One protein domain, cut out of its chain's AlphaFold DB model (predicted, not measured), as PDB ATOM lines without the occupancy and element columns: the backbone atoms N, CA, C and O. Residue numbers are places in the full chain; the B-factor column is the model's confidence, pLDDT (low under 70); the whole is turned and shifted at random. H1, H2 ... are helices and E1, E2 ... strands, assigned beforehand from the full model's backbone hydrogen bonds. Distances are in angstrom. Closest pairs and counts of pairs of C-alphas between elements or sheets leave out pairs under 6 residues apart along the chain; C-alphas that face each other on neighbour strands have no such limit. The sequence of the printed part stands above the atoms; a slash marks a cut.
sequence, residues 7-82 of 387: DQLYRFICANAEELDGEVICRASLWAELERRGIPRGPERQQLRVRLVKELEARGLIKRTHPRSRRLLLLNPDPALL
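This is residues 7 to 82 of the 387 residues of an uncharacterized protein of Actinobacteria bacterium (UniProt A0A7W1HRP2). A small twisted sheet of four short strands has H1 crossing one face, while the long helix H3 reaches away from edge strand E3 along the long axis. H2 sits near the far end of H3, and the short H4 packs on H1. The printed part has 76 residues with four named helices and four named strands, in the order H1 E1 E2 H2 H3 E3 E4 H4; the sheet, E1 - E2 - E4 - E3, is all antiparallel. The class is mixed; the whole is compact, radius of gyration of the C-alphas 12.1 A, and spans 35 by 23 by 21 A.

Start at the hairpin of E1, residues 17 to 20, and E2, residues 23 to 26, where N 18 and O 25 are 2.8 A apart. Beside E2 find E4, residues 72 to 74, with N 26 and O 72 at 2.9 A; E4 forms a hairpin with E3, residues 62 to 64, where N 63 and O 73 are 2.8 A apart. H1, residues 7 to 15, runs across the strands over E2 and E4, at a height over the sheet of 9.8 A; its closest C-alphas to E2 are Ile 13 and Cys 26, 5.6 A. H3, residues 43 to 58, stands up from the sheet over E3; the closest C-alphas, Glu 57 and Lys 63, are 5.8 A apart. H2, residues 30 to 36, is close to H3 but not clearly touching, C-alphas 34 and 45 at 7.6 A. H4, residues 79 to 82, touches H1, C-alphas 14 and 81 at 6.1 A. In H1, H2 and H3 every O i to N i+4 pair is within hydrogen-bond range; H4 is too short for one.

Find C-alpha 7 at (109.090, 95.285, 139.407), from which H1 runs 12.1 A. H3 begins at (121.329, 90.280, 156.884) and covers 22.6 A; H4 ends at (106.536, 109.536, 136.141).

The two C-alphas farthest apart, Gly 22 and Gly 42, are 35.3 A apart. The printed part has no cut and no long link. Look for pLDDT under 70 at residues 19 to 23, 61, 65 to 70 and 75 to 82.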
ATOM      1  N   ASP A   7     110.117  94.390 139.958       77.25
ATOM      2  CA  ASP A   7     109.090  95.285 139.407       77.25
ATOM      3  C   ASP A   7     108.358  96.081 140.496       77.25
ATOM      4  O   ASP A   7     108.068  97.264 140.320       77.25
ATOM      5  N   GLN A   8     108.076  95.463 141.647       83.44
ATOM      6  CA  GLN A   8     107.486  96.168 142.788       83.44
ATOM      7  C   GLN A   8     108.443  97.224 143.349       83.44
ATOM      8  O   GLN A   8     108.007  98.328 143.678       83.44
ATOM      9  N   LEU A   9     109.740  96.901 143.426       83.38
ATOM     10  CA  LEU A   9     110.772  97.849 143.835       83.38
ATOM     11  C   LEU A   9     110.931  98.985 142.814       83.38
ATOM     12  O   LEU A   9     111.044 100.140 143.210       83.38
ATOM     13  N   TYR A  10     110.883  98.682 141.516       79.44
ATOM     14  CA  TYR A  10     110.972  99.677 140.449       79.44
ATOM     15  C   TYR A  10     109.791 100.652 140.474       79.44
ATOM     16  O   TYR A  10     109.998 101.860 140.443       79.44
ATOM     17  N   ARG A  11     108.556 100.160 140.651       77.44
ATOM     18  CA  ARG A  11     107.375 101.028 140.823       77.44
ATOM     19  C   ARG A  11     107.513 101.958 142.025       77.44
ATOM     20  O   ARG A  11     107.136 103.121 141.932       77.44
ATOM     21  N   PHE A  12     108.058 101.461 143.138       81.38
ATOM     22  CA  PHE A  12     108.365 102.298 144.297       81.38
ATOM     23  C   PHE A  12     109.409 103.372 143.958       81.38
ATOM     24  O   PHE A  12     109.199 104.538 144.281       81.38
ATOM     25  N   ILE A  13     110.498 102.990 143.285       79.62
ATOM     26  CA  ILE A  13     111.570 103.897 142.863       79.62
ATOM     27  C   ILE A  13     111.010 105.022 141.984       79.62
ATOM     28  O   ILE A  13     111.220 106.184 142.313       79.62
ATOM     29  N   CYS A  14     110.236 104.695 140.943       74.31
ATOM     30  CA  CYS A  14     109.604 105.683 140.062       74.31
ATOM     31  C   CYS A  14     108.626 106.596 140.806       74.31
ATOM     32  O   CYS A  14     108.648 107.806 140.614       74.31
ATOM     33  N   ALA A  15     107.800 106.034 141.694       73.56
ATOM     34  CA  ALA A  15     106.811 106.804 142.448       73.56
ATOM     35  C   ALA A  15     107.428 107.783 143.462       73.56
ATOM     36  O   ALA A  15     106.715 108.639 143.977       73.56
ATOM     37  N   ASN A  16     108.715 107.633 143.781       75.88
ATOM     38  CA  ASN A  16     109.440 108.488 144.721       75.88
ATOM     39  C   ASN A  16     110.708 109.078 144.083       75.88
ATOM     40  O   ASN A  16     111.669 109.393 144.791       75.88
ATOM     41  N   ALA A  17     110.747 109.136 142.753       77.25
ATOM     42  CA  ALA A  17     111.811 109.807 142.037       77.25
ATOM     43  C   ALA A  17     111.520 111.309 141.966       77.25
ATOM     44  O   ALA A  17     110.368 111.725 141.851       77.25
ATOM     45  N   GLU A  18     112.578 112.102 142.031       77.06
ATOM     46  CA  GLU A  18     112.567 113.544 141.823       77.06
ATOM     47  C   GLU A  18     113.507 113.890 140.672       77.06
ATOM     48  O   GLU A  18     114.481 113.177 140.421       77.06
ATOM     49  N   GLU A  19     113.199 114.965 139.956       69.25
ATOM     50  CA  GLU A  19     114.124 115.533 138.983       69.25
ATOM     51  C   GLU A  19     115.065 116.495 139.708       69.25
ATOM     52  O   GLU A  19     114.619 117.410 140.402       69.25
ATOM     53  N   LEU A  20     116.366 116.270 139.568       67.38
ATOM     54  CA  LEU A  20     117.401 117.125 140.123       67.38
ATOM     55  C   LEU A  20     118.512 117.277 139.094       67.38
ATOM     56  O   LEU A  20     119.078 116.280 138.654       67.38
ATOM     57  N   ASP A  21     118.808 118.519 138.720       67.31
ATOM     58  CA  ASP A  21     119.875 118.859 137.774       67.31
ATOM     59  C   ASP A  21     119.783 118.080 136.441       67.31
ATOM     60  O   ASP A  21     120.788 117.712 135.837       67.31
ATOM     61  N   GLY A  22     118.554 117.814 135.973       57.84
ATOM     62  CA  GLY A  22     118.281 117.075 134.733       57.84
ATOM     63  C   GLY A  22     118.386 115.550 134.851       57.84
ATOM     64  O   GLY A  22     118.239 114.848 133.850       57.84
ATOM     65  N   GLU A  23     118.611 115.018 136.054       65.44
ATOM     66  CA  GLU A  23     118.589 113.586 136.341       65.44
ATOM     67  C   GLU A  23     117.332 113.199 137.127       65.44
ATOM     68  O   GLU A  23     116.899 113.903 138.037       65.44
ATOM     69  N   VAL A  24     116.765 112.028 136.828       75.62
ATOM     70  CA  VAL A  24     115.657 111.460 137.607       75.62
ATOM     71  C   VAL A  24     116.240 110.547 138.682       75.62
ATOM     72  O   VAL A  24     116.767 109.471 138.387       75.62
ATOM     73  N   ILE A  25     116.162 110.976 139.941       80.12
ATOM     74  CA  ILE A  25     116.823 110.333 141.080       80.12
ATOM     75  C   ILE A  25     115.783 109.880 142.099       80.12
ATOM     76  O   ILE A  25     114.968 110.663 142.569       80.12
ATOM     77  N   CYS A  26     115.858 108.626 142.541       78.88
ATOM     78  CA  CYS A  26     115.141 108.183 143.733       78.88
ATOM     79  C   CYS A  26     116.049 108.293 144.960       78.88
ATOM     80  O   CYS A  26     117.069 107.599 145.072       78.88
ATOM     81  N   ARG A  27     115.666 109.165 145.901       75.38
ATOM     82  CA  ARG A  27     116.320 109.307 147.214       75.38
ATOM     83  C   ARG A  27     115.569 108.605 148.342       75.38
ATOM     84  O   ARG A  27     116.068 108.539 149.468       75.38
ATOM     85  N   ALA A  28     114.384 108.070 148.054       72.94
ATOM     86  CA  ALA A  28     113.573 107.403 149.053       72.94
ATOM     87  C   ALA A  28     114.279 106.166 149.616       72.94
ATOM     88  O   ALA A  28     114.929 105.382 148.919       72.94
ATOM     89  N   SER A  29     114.147 105.986 150.926       80.94
ATOM     90  CA  SER A  29     114.808 104.901 151.634       80.94
ATOM     91  C   SER A  29     114.209 103.553 151.227       80.94
ATOM     92  O   SER A  29     113.157 103.157 151.729       80.94
ATOM     93  N   LEU A  30     114.925 102.800 150.379       81.69
ATOM     94  CA  LEU A  30     114.569 101.406 150.069       81.69
ATOM     95  C   LEU A  30     114.456 100.560 151.338       81.69
ATOM     96  O   LEU A  30     113.679  99.613 151.405       81.69
ATOM     97  N   TRP A  31     115.239 100.905 152.363       80.38
ATOM     98  CA  TRP A  31     115.120 100.286 153.669       80.38
ATOM     99  C   TRP A  31     113.723 100.516 154.231       80.38
ATOM    100  O   TRP A  31     113.042  99.534 154.509       80.38
ATOM    101  N   ALA A  32     113.285 101.765 154.375       77.31
ATOM    102  CA  ALA A  32     111.963 102.064 154.920       77.31
ATOM    103  C   ALA A  32     110.847 101.348 154.139       77.31
ATOM    104  O   ALA A  32     109.913 100.830 154.744       77.31
ATOM    105  N   GLU A  33     110.986 101.222 152.818       85.12
ATOM    106  CA  GLU A  33     110.026 100.486 151.992       85.12
ATOM    107  C   GLU A  33     109.987  98.984 152.286       85.12
ATOM    108  O   GLU A  33     108.911  98.419 152.473       85.12
ATOM    109  N   LEU A  34     111.145  98.325 152.368       83.50
ATOM    110  CA  LEU A  34     111.203  96.904 152.717       83.50
ATOM    111  C   LEU A  34     110.614  96.647 154.116       83.50
ATOM    112  O   LEU A  34     109.930  95.650 154.318       83.50
ATOM    113  N   GLU A  35     110.816  97.571 155.058       83.75
ATOM    114  CA  GLU A  35     110.229  97.501 156.405       83.75
ATOM    115  C   GLU A  35     108.705  97.613 156.377       83.75
ATOM    116  O   GLU A  35     108.024  96.785 156.977       83.75
ATOM    117  N   ARG A  36     108.161  98.576 155.617       84.06
ATOM    118  CA  ARG A  36     106.709  98.724 155.417       84.06
ATOM    119  C   ARG A  36     106.067  97.477 154.817       84.06
ATOM    120  O   ARG A  36     104.908  97.195 155.094       84.06
ATOM    121  N   ARG A  37     106.819  96.711 154.024       85.50
ATOM    122  CA  ARG A  37     106.378  95.432 153.444       85.50
ATOM    123  C   ARG A  37     106.558  94.235 154.379       85.50
ATOM    124  O   ARG A  37     106.396  93.100 153.942       85.50
ATOM    125  N   GLY A  38     106.901  94.472 155.645       86.75
ATOM    126  CA  GLY A  38     107.062  93.426 156.650       86.75
ATOM    127  C   GLY A  38     108.363  92.634 156.523       86.75
ATOM    128  O   GLY A  38     108.442  91.530 157.056       86.75
ATOM    129  N   ILE A  39     109.383  93.156 155.826       85.94
ATOM    130  CA  ILE A  39     110.711  92.528 155.777       85.94
ATOM    131  C   ILE A  39     111.509  92.960 157.022       85.94
ATOM    132  O   ILE A  39     111.848  94.148 157.153       85.94
ATOM    133  N   PRO A  40     111.839  92.028 157.937       81.31
ATOM    134  CA  PRO A  40     112.504  92.358 159.193       81.31
ATOM    135  C   PRO A  40     113.915  92.912 158.963       81.31
ATOM    136  O   PRO A  40     114.551  92.687 157.931       81.31
ATOM    137  N   ARG A  41     114.420  93.686 159.928       84.12
ATOM    138  CA  ARG A  41     115.817  94.149 159.913       84.12
ATOM    139  C   ARG A  41     116.745  92.947 160.103       84.12
ATOM    140  O   ARG A  41     116.523  92.140 160.995       84.12
ATOM    141  N   GLY A  42     117.784  92.846 159.278       87.50
ATOM    142  CA  GLY A  42     118.767  91.767 159.365       87.50
ATOM    143  C   GLY A  42     119.550  91.552 158.063       87.50
ATOM    144  O   GLY A  42     119.294  92.241 157.066       87.50
ATOM    145  N   PRO A  43     120.499  90.597 158.051       84.94
ATOM    146  CA  PRO A  43     121.329  90.280 156.884       84.94
ATOM    147  C   PRO A  43     120.513  89.908 155.637       84.94
ATOM    148  O   PRO A  43     120.851  90.323 154.528       84.94
ATOM    149  N   GLU A  44     119.396  89.204 155.817       82.81
ATOM    150  CA  GLU A  44     118.502  88.781 154.731       82.81
ATOM    151  C   GLU A  44     117.915  89.972 153.961       82.81
ATOM    152  O   GLU A  44     117.874  89.977 152.729       82.81
ATOM    153  N   ARG A  45     117.544  91.048 154.667       85.44
ATOM    154  CA  ARG A  45     117.029  92.281 154.051       85.44
ATOM    155  C   ARG A  45     118.097  92.996 153.227       85.44
ATOM    156  O   ARG A  45     117.788  93.530 152.161       85.44
ATOM    157  N   GLN A  46     119.354  92.977 153.681       83.38
ATOM    158  CA  GLN A  46     120.475  93.520 152.909       83.38
ATOM    159  C   GLN A  46     120.704  92.719 151.625       83.38
ATOM    160  O   GLN A  46     120.859  93.313 150.556       83.38
ATOM    161  N   GLN A  47     120.712  91.389 151.722       84.94
ATOM    162  CA  GLN A  47     120.893  90.504 150.571       84.94
ATOM    163  C   GLN A  47     119.764  90.681 149.551       84.94
ATOM    164  O   GLN A  47     120.037  90.849 148.361       84.94
ATOM    165  N   LEU A  48     118.512  90.747 150.020       84.50
ATOM    166  CA  LEU A  48     117.346  91.008 149.179       84.50
ATOM    167  C   LEU A  48     117.474  92.346 148.443       84.50
ATOM    168  O   LEU A  48     117.334  92.386 147.223       84.50
ATOM    169  N   ARG A  49     117.807  93.430 149.157       87.06
ATOM    170  CA  ARG A  49     118.016  94.757 148.556       87.06
ATOM    171  C   ARG A  49     119.089  94.723 147.470       87.06
ATOM    172  O   ARG A  49     118.867  95.227 146.375       87.06
ATOM    173  N   VAL A  50     120.252  94.140 147.772       84.56
ATOM    174  CA  VAL A  50     121.377  94.065 146.827       84.56
ATOM    175  C   VAL A  50     120.995  93.261 145.587       84.56
ATOM    176  O   VAL A  50     121.308  93.693 144.480       84.56
ATOM    177  N   ARG A  51     120.299  92.130 145.754       90.38
ATOM    178  CA  ARG A  51     119.823  91.304 144.640       90.38
ATOM    179  C   ARG A  51     118.882  92.085 143.725       90.38
ATOM    180  O   ARG A  51     119.126  92.134 142.527       90.38
ATOM    181  N   LEU A  52     117.858  92.726 144.292       85.25
ATOM    182  CA  LEU A  52     116.860  93.469 143.519       85.25
ATOM    183  C   LEU A  52     117.472  94.674 142.789       85.25
ATOM    184  O   LEU A  52     117.156  94.912 141.631       85.25
ATOM    185  N   VAL A  53     118.385  95.413 143.431       84.06
ATOM    186  CA  VAL A  53     119.086  96.532 142.778       84.06
ATOM    187  C   VAL A  53     119.959  96.039 141.624       84.06
ATOM    188  O   VAL A  53     119.896  96.612 140.543       84.06
ATOM    189  N   LYS A  54     120.723  94.954 141.817       83.50
ATOM    190  CA  LYS A  54     121.529  94.357 140.739       83.50
ATOM    191  C   LYS A  54     120.671  93.879 139.570       83.50
ATOM    192  O   LYS A  54     121.077  94.022 138.424       83.50
ATOM    193  N   GLU A  55     119.497  93.322 139.852       81.81
ATOM    194  CA  GLU A  55     118.547  92.899 138.821       81.81
ATOM    195  C   GLU A  55     118.036  94.091 137.999       81.81
ATOM    196  O   GLU A  55     118.004  94.029 136.772       81.81
ATOM    197  N   LEU A  56     117.700  95.207 138.651       76.25
ATOM    198  CA  LEU A  56     117.272  96.431 137.967       76.25
ATOM    199  C   LEU A  56     118.405  97.095 137.166       76.25
ATOM    200  O   LEU A  56     118.154  97.600 136.073       76.25
ATOM    201  N   GLU A  57     119.643  97.061 137.669       79.62
ATOM    202  CA  GLU A  57     120.832  97.502 136.921       79.62
ATOM    203  C   GLU A  57     121.081  96.621 135.688       79.62
ATOM    204  O   GLU A  57     121.309  97.143 134.601       79.62
ATOM    205  N   ALA A  58     120.970  95.295 135.821       72.50
ATOM    206  CA  ALA A  58     121.127  94.357 134.705       72.50
ATOM    207  C   ALA A  58     120.050  94.540 133.621       72.50
ATOM    208  O   ALA A  58     120.306  94.299 132.444       72.50
ATOM    209  N   ARG A  59     118.856  95.001 134.012       71.00
ATOM    210  CA  ARG A  59     117.767  95.375 133.097       71.00
ATOM    211  C   ARG A  59     117.933  96.772 132.488       71.00
ATOM    212  O   ARG A  59     117.096  97.165 131.683       71.00
ATOM    213  N   GLY A  60     118.962  97.525 132.882       73.50
ATOM    214  CA  GLY A  60     119.192  98.891 132.412       73.50
ATOM    215  C   GLY A  60     118.118  99.884 132.856       73.50
ATOM    216  O   GLY A  60     117.911 100.878 132.173       73.50
ATOM    217  N   LEU A  61     117.418  99.611 133.964       67.88
ATOM    218  CA  LEU A  61     116.339 100.465 134.483       67.88
ATOM    219  C   LEU A  61     116.842 101.508 135.481       67.88
ATOM    220  O   LEU A  61     116.247 102.575 135.631       67.88
ATOM    221  N   ILE A  62     117.929 101.195 136.188       83.00
ATOM    222  CA  ILE A  62     118.559 102.100 137.145       83.00
ATOM    223  C   ILE A  62     120.083 102.037 137.047       83.00
ATOM    224  O   ILE A  62     120.644 101.053 136.566       83.00
ATOM    225  N   LYS A  63     120.752 103.055 137.587       83.12
ATOM    226  CA  LYS A  63     122.202 103.086 137.800       83.12
ATOM    227  C   LYS A  63     122.518 103.614 139.196       83.12
ATOM    228  O   LYS A  63     121.977 104.631 139.628       83.12
ATOM    229  N   ARG A  64     123.419 102.949 139.922       81.12
ATOM    230  CA  ARG A  64     124.010 103.526 141.137       81.12
ATOM    231  C   ARG A  64     125.129 104.493 140.771       81.12
ATOM    232  O   ARG A  64     126.016 104.147 139.999       81.12
ATOM    233  N   THR A  65     125.140 105.662 141.405       62.56
ATOM    234  CA  THR A  65     126.270 106.603 141.310       62.56
ATOM    235  C   THR A  65     127.518 106.088 142.033       62.56
ATOM    236  O   THR A  65     128.631 106.432 141.668       62.56
ATOM    237  N   HIS A  66     127.346 105.222 143.038       68.19
ATOM    238  CA  HIS A  66     128.436 104.550 143.749       68.19
ATOM    239  C   HIS A  66     127.943 103.208 144.334       68.19
ATOM    240  O   HIS A  66     126.780 103.131 144.744       68.19
ATOM    241  N   PRO A  67     128.777 102.153 144.470       57.19
ATOM    242  CA  PRO A  67     128.345 100.845 144.989       57.19
ATOM    243  C   PRO A  67     127.683 100.889 146.375       57.19
ATOM    244  O   PRO A  67     126.838 100.045 146.687       57.19
ATOM    245  N   ARG A  68     128.059 101.884 147.193       58.72
ATOM    246  CA  ARG A  68     127.488 102.159 148.527       58.72
ATOM    247  C   ARG A  68     126.432 103.270 148.540       58.72
ATOM    248  O   ARG A  68     125.835 103.509 149.589       58.72
ATOM    249  N   SER A  69     126.207 103.945 147.411       68.38
ATOM    250  CA  SER A  69     125.232 105.031 147.310       68.38
ATOM    251  C   SER A  69     123.832 104.524 147.632       68.38
ATOM    252  O   SER A  69     123.436 103.425 147.236       68.38
ATOM    253  N   ARG A  70     123.076 105.347 148.360       65.62
ATOM    254  CA  ARG A  70     121.631 105.157 148.535       65.62
ATOM    255  C   ARG A  70     120.830 105.799 147.399       65.62
ATOM    256  O   ARG A  70     119.633 105.558 147.328       65.62
ATOM    257  N   ARG A  71     121.481 106.594 146.540       70.56
ATOM    258  CA  ARG A  71     120.869 107.273 145.395       70.56
ATOM    259  C   ARG A  71     120.837 106.333 144.196       70.56
ATOM    260  O   ARG A  71     121.857 105.719 143.869       70.56
ATOM    261  N   LEU A  72     119.675 106.243 143.561       77.81
ATOM    262  CA  LEU A  72     119.460 105.463 142.347       77.81
ATOM    263  C   LEU A  72     119.030 106.401 141.223       77.81
ATOM    264  O   LEU A  72     118.008 107.071 141.355       77.81
ATOM    265  N   LEU A  73     119.807 106.429 140.144       78.31
ATOM    266  CA  LEU A  73     119.451 107.104 138.900       78.31
ATOM    267  C   LEU A  73     118.492 106.219 138.122       78.31
ATOM    268  O   LEU A  73     118.770 105.030 137.976       78.31
ATOM    269  N   LEU A  74     117.397 106.777 137.618       74.81
ATOM    270  CA  LEU A  74     116.484 106.071 136.727       74.81
ATOM    271  C   LEU A  74     116.939 106.276 135.281       74.81
ATOM    272  O   LEU A  74     117.132 107.403 134.833       74.81
ATOM    273  N   LEU A  75     117.100 105.178 134.548       67.50
ATOM    274  CA  LEU A  75     117.518 105.195 133.149       67.50
ATOM    275  C   LEU A  75     116.280 105.068 132.259       67.50
ATOM    276  O   LEU A  75     115.592 104.051 132.314       67.50
ATOM    277  N   ASN A  76     116.005 106.086 131.439       60.50
ATOM    278  CA  ASN A  76     114.846 106.133 130.533       60.50
ATOM    279  C   ASN A  76     113.517 105.727 131.213       60.50
ATOM    280  O   ASN A  76     112.862 104.782 130.762       60.50
ATOM    281  N   PRO A  77     113.134 106.384 132.324       64.38
ATOM    282  CA  PRO A  77     111.943 106.006 133.075       64.38
ATOM    283  C   PRO A  77     110.678 106.062 132.208       64.38
ATOM    284  O   PRO A  77     110.506 106.968 131.396       64.38
ATOM    285  N   ASP A  78     109.783 105.088 132.402       62.34
ATOM    286  CA  ASP A  78     108.486 105.038 131.719       62.34
ATOM    287  C   ASP A  78     107.675 106.304 132.062       62.34
ATOM    288  O   ASP A  78     107.344 106.505 133.239       62.34
ATOM    289  N   PRO A  79     107.316 107.145 131.072       56.66
ATOM    290  CA  PRO A  79     106.548 108.365 131.302       56.66
ATOM    291  C   PRO A  79     105.226 108.124 132.043       56.66
ATOM    292  O   PRO A  79     104.809 108.956 132.847       56.66
ATOM    293  N   ALA A  80     104.585 106.963 131.850       59.78
ATOM    294  CA  ALA A  80     103.342 106.618 132.542       59.78
ATOM    295  C   ALA A  80     103.534 106.453 134.062       59.78
ATOM    296  O   ALA A  80     102.603 106.693 134.835       59.78
ATOM    297  N   LEU A  81     104.742 106.079 134.498       53.59
ATOM    298  CA  LEU A  81     105.116 105.929 135.908       53.59
ATOM    299  C   LEU A  81     105.633 107.237 136.535       53.59
ATOM    300  O   LEU A  81     105.669 107.332 137.761       53.59
ATOM    301  N   LEU A  82     105.992 108.235 135.718       55.59
ATOM    302  CA  LEU A  82     106.536 109.536 136.141       55.59
ATOM    303  C   LEU A  82     105.486 110.639 136.327       55.59
ATOM    304  O   LEU A  82     105.816 111.693 136.862       55.59
TER     305      LEU A  82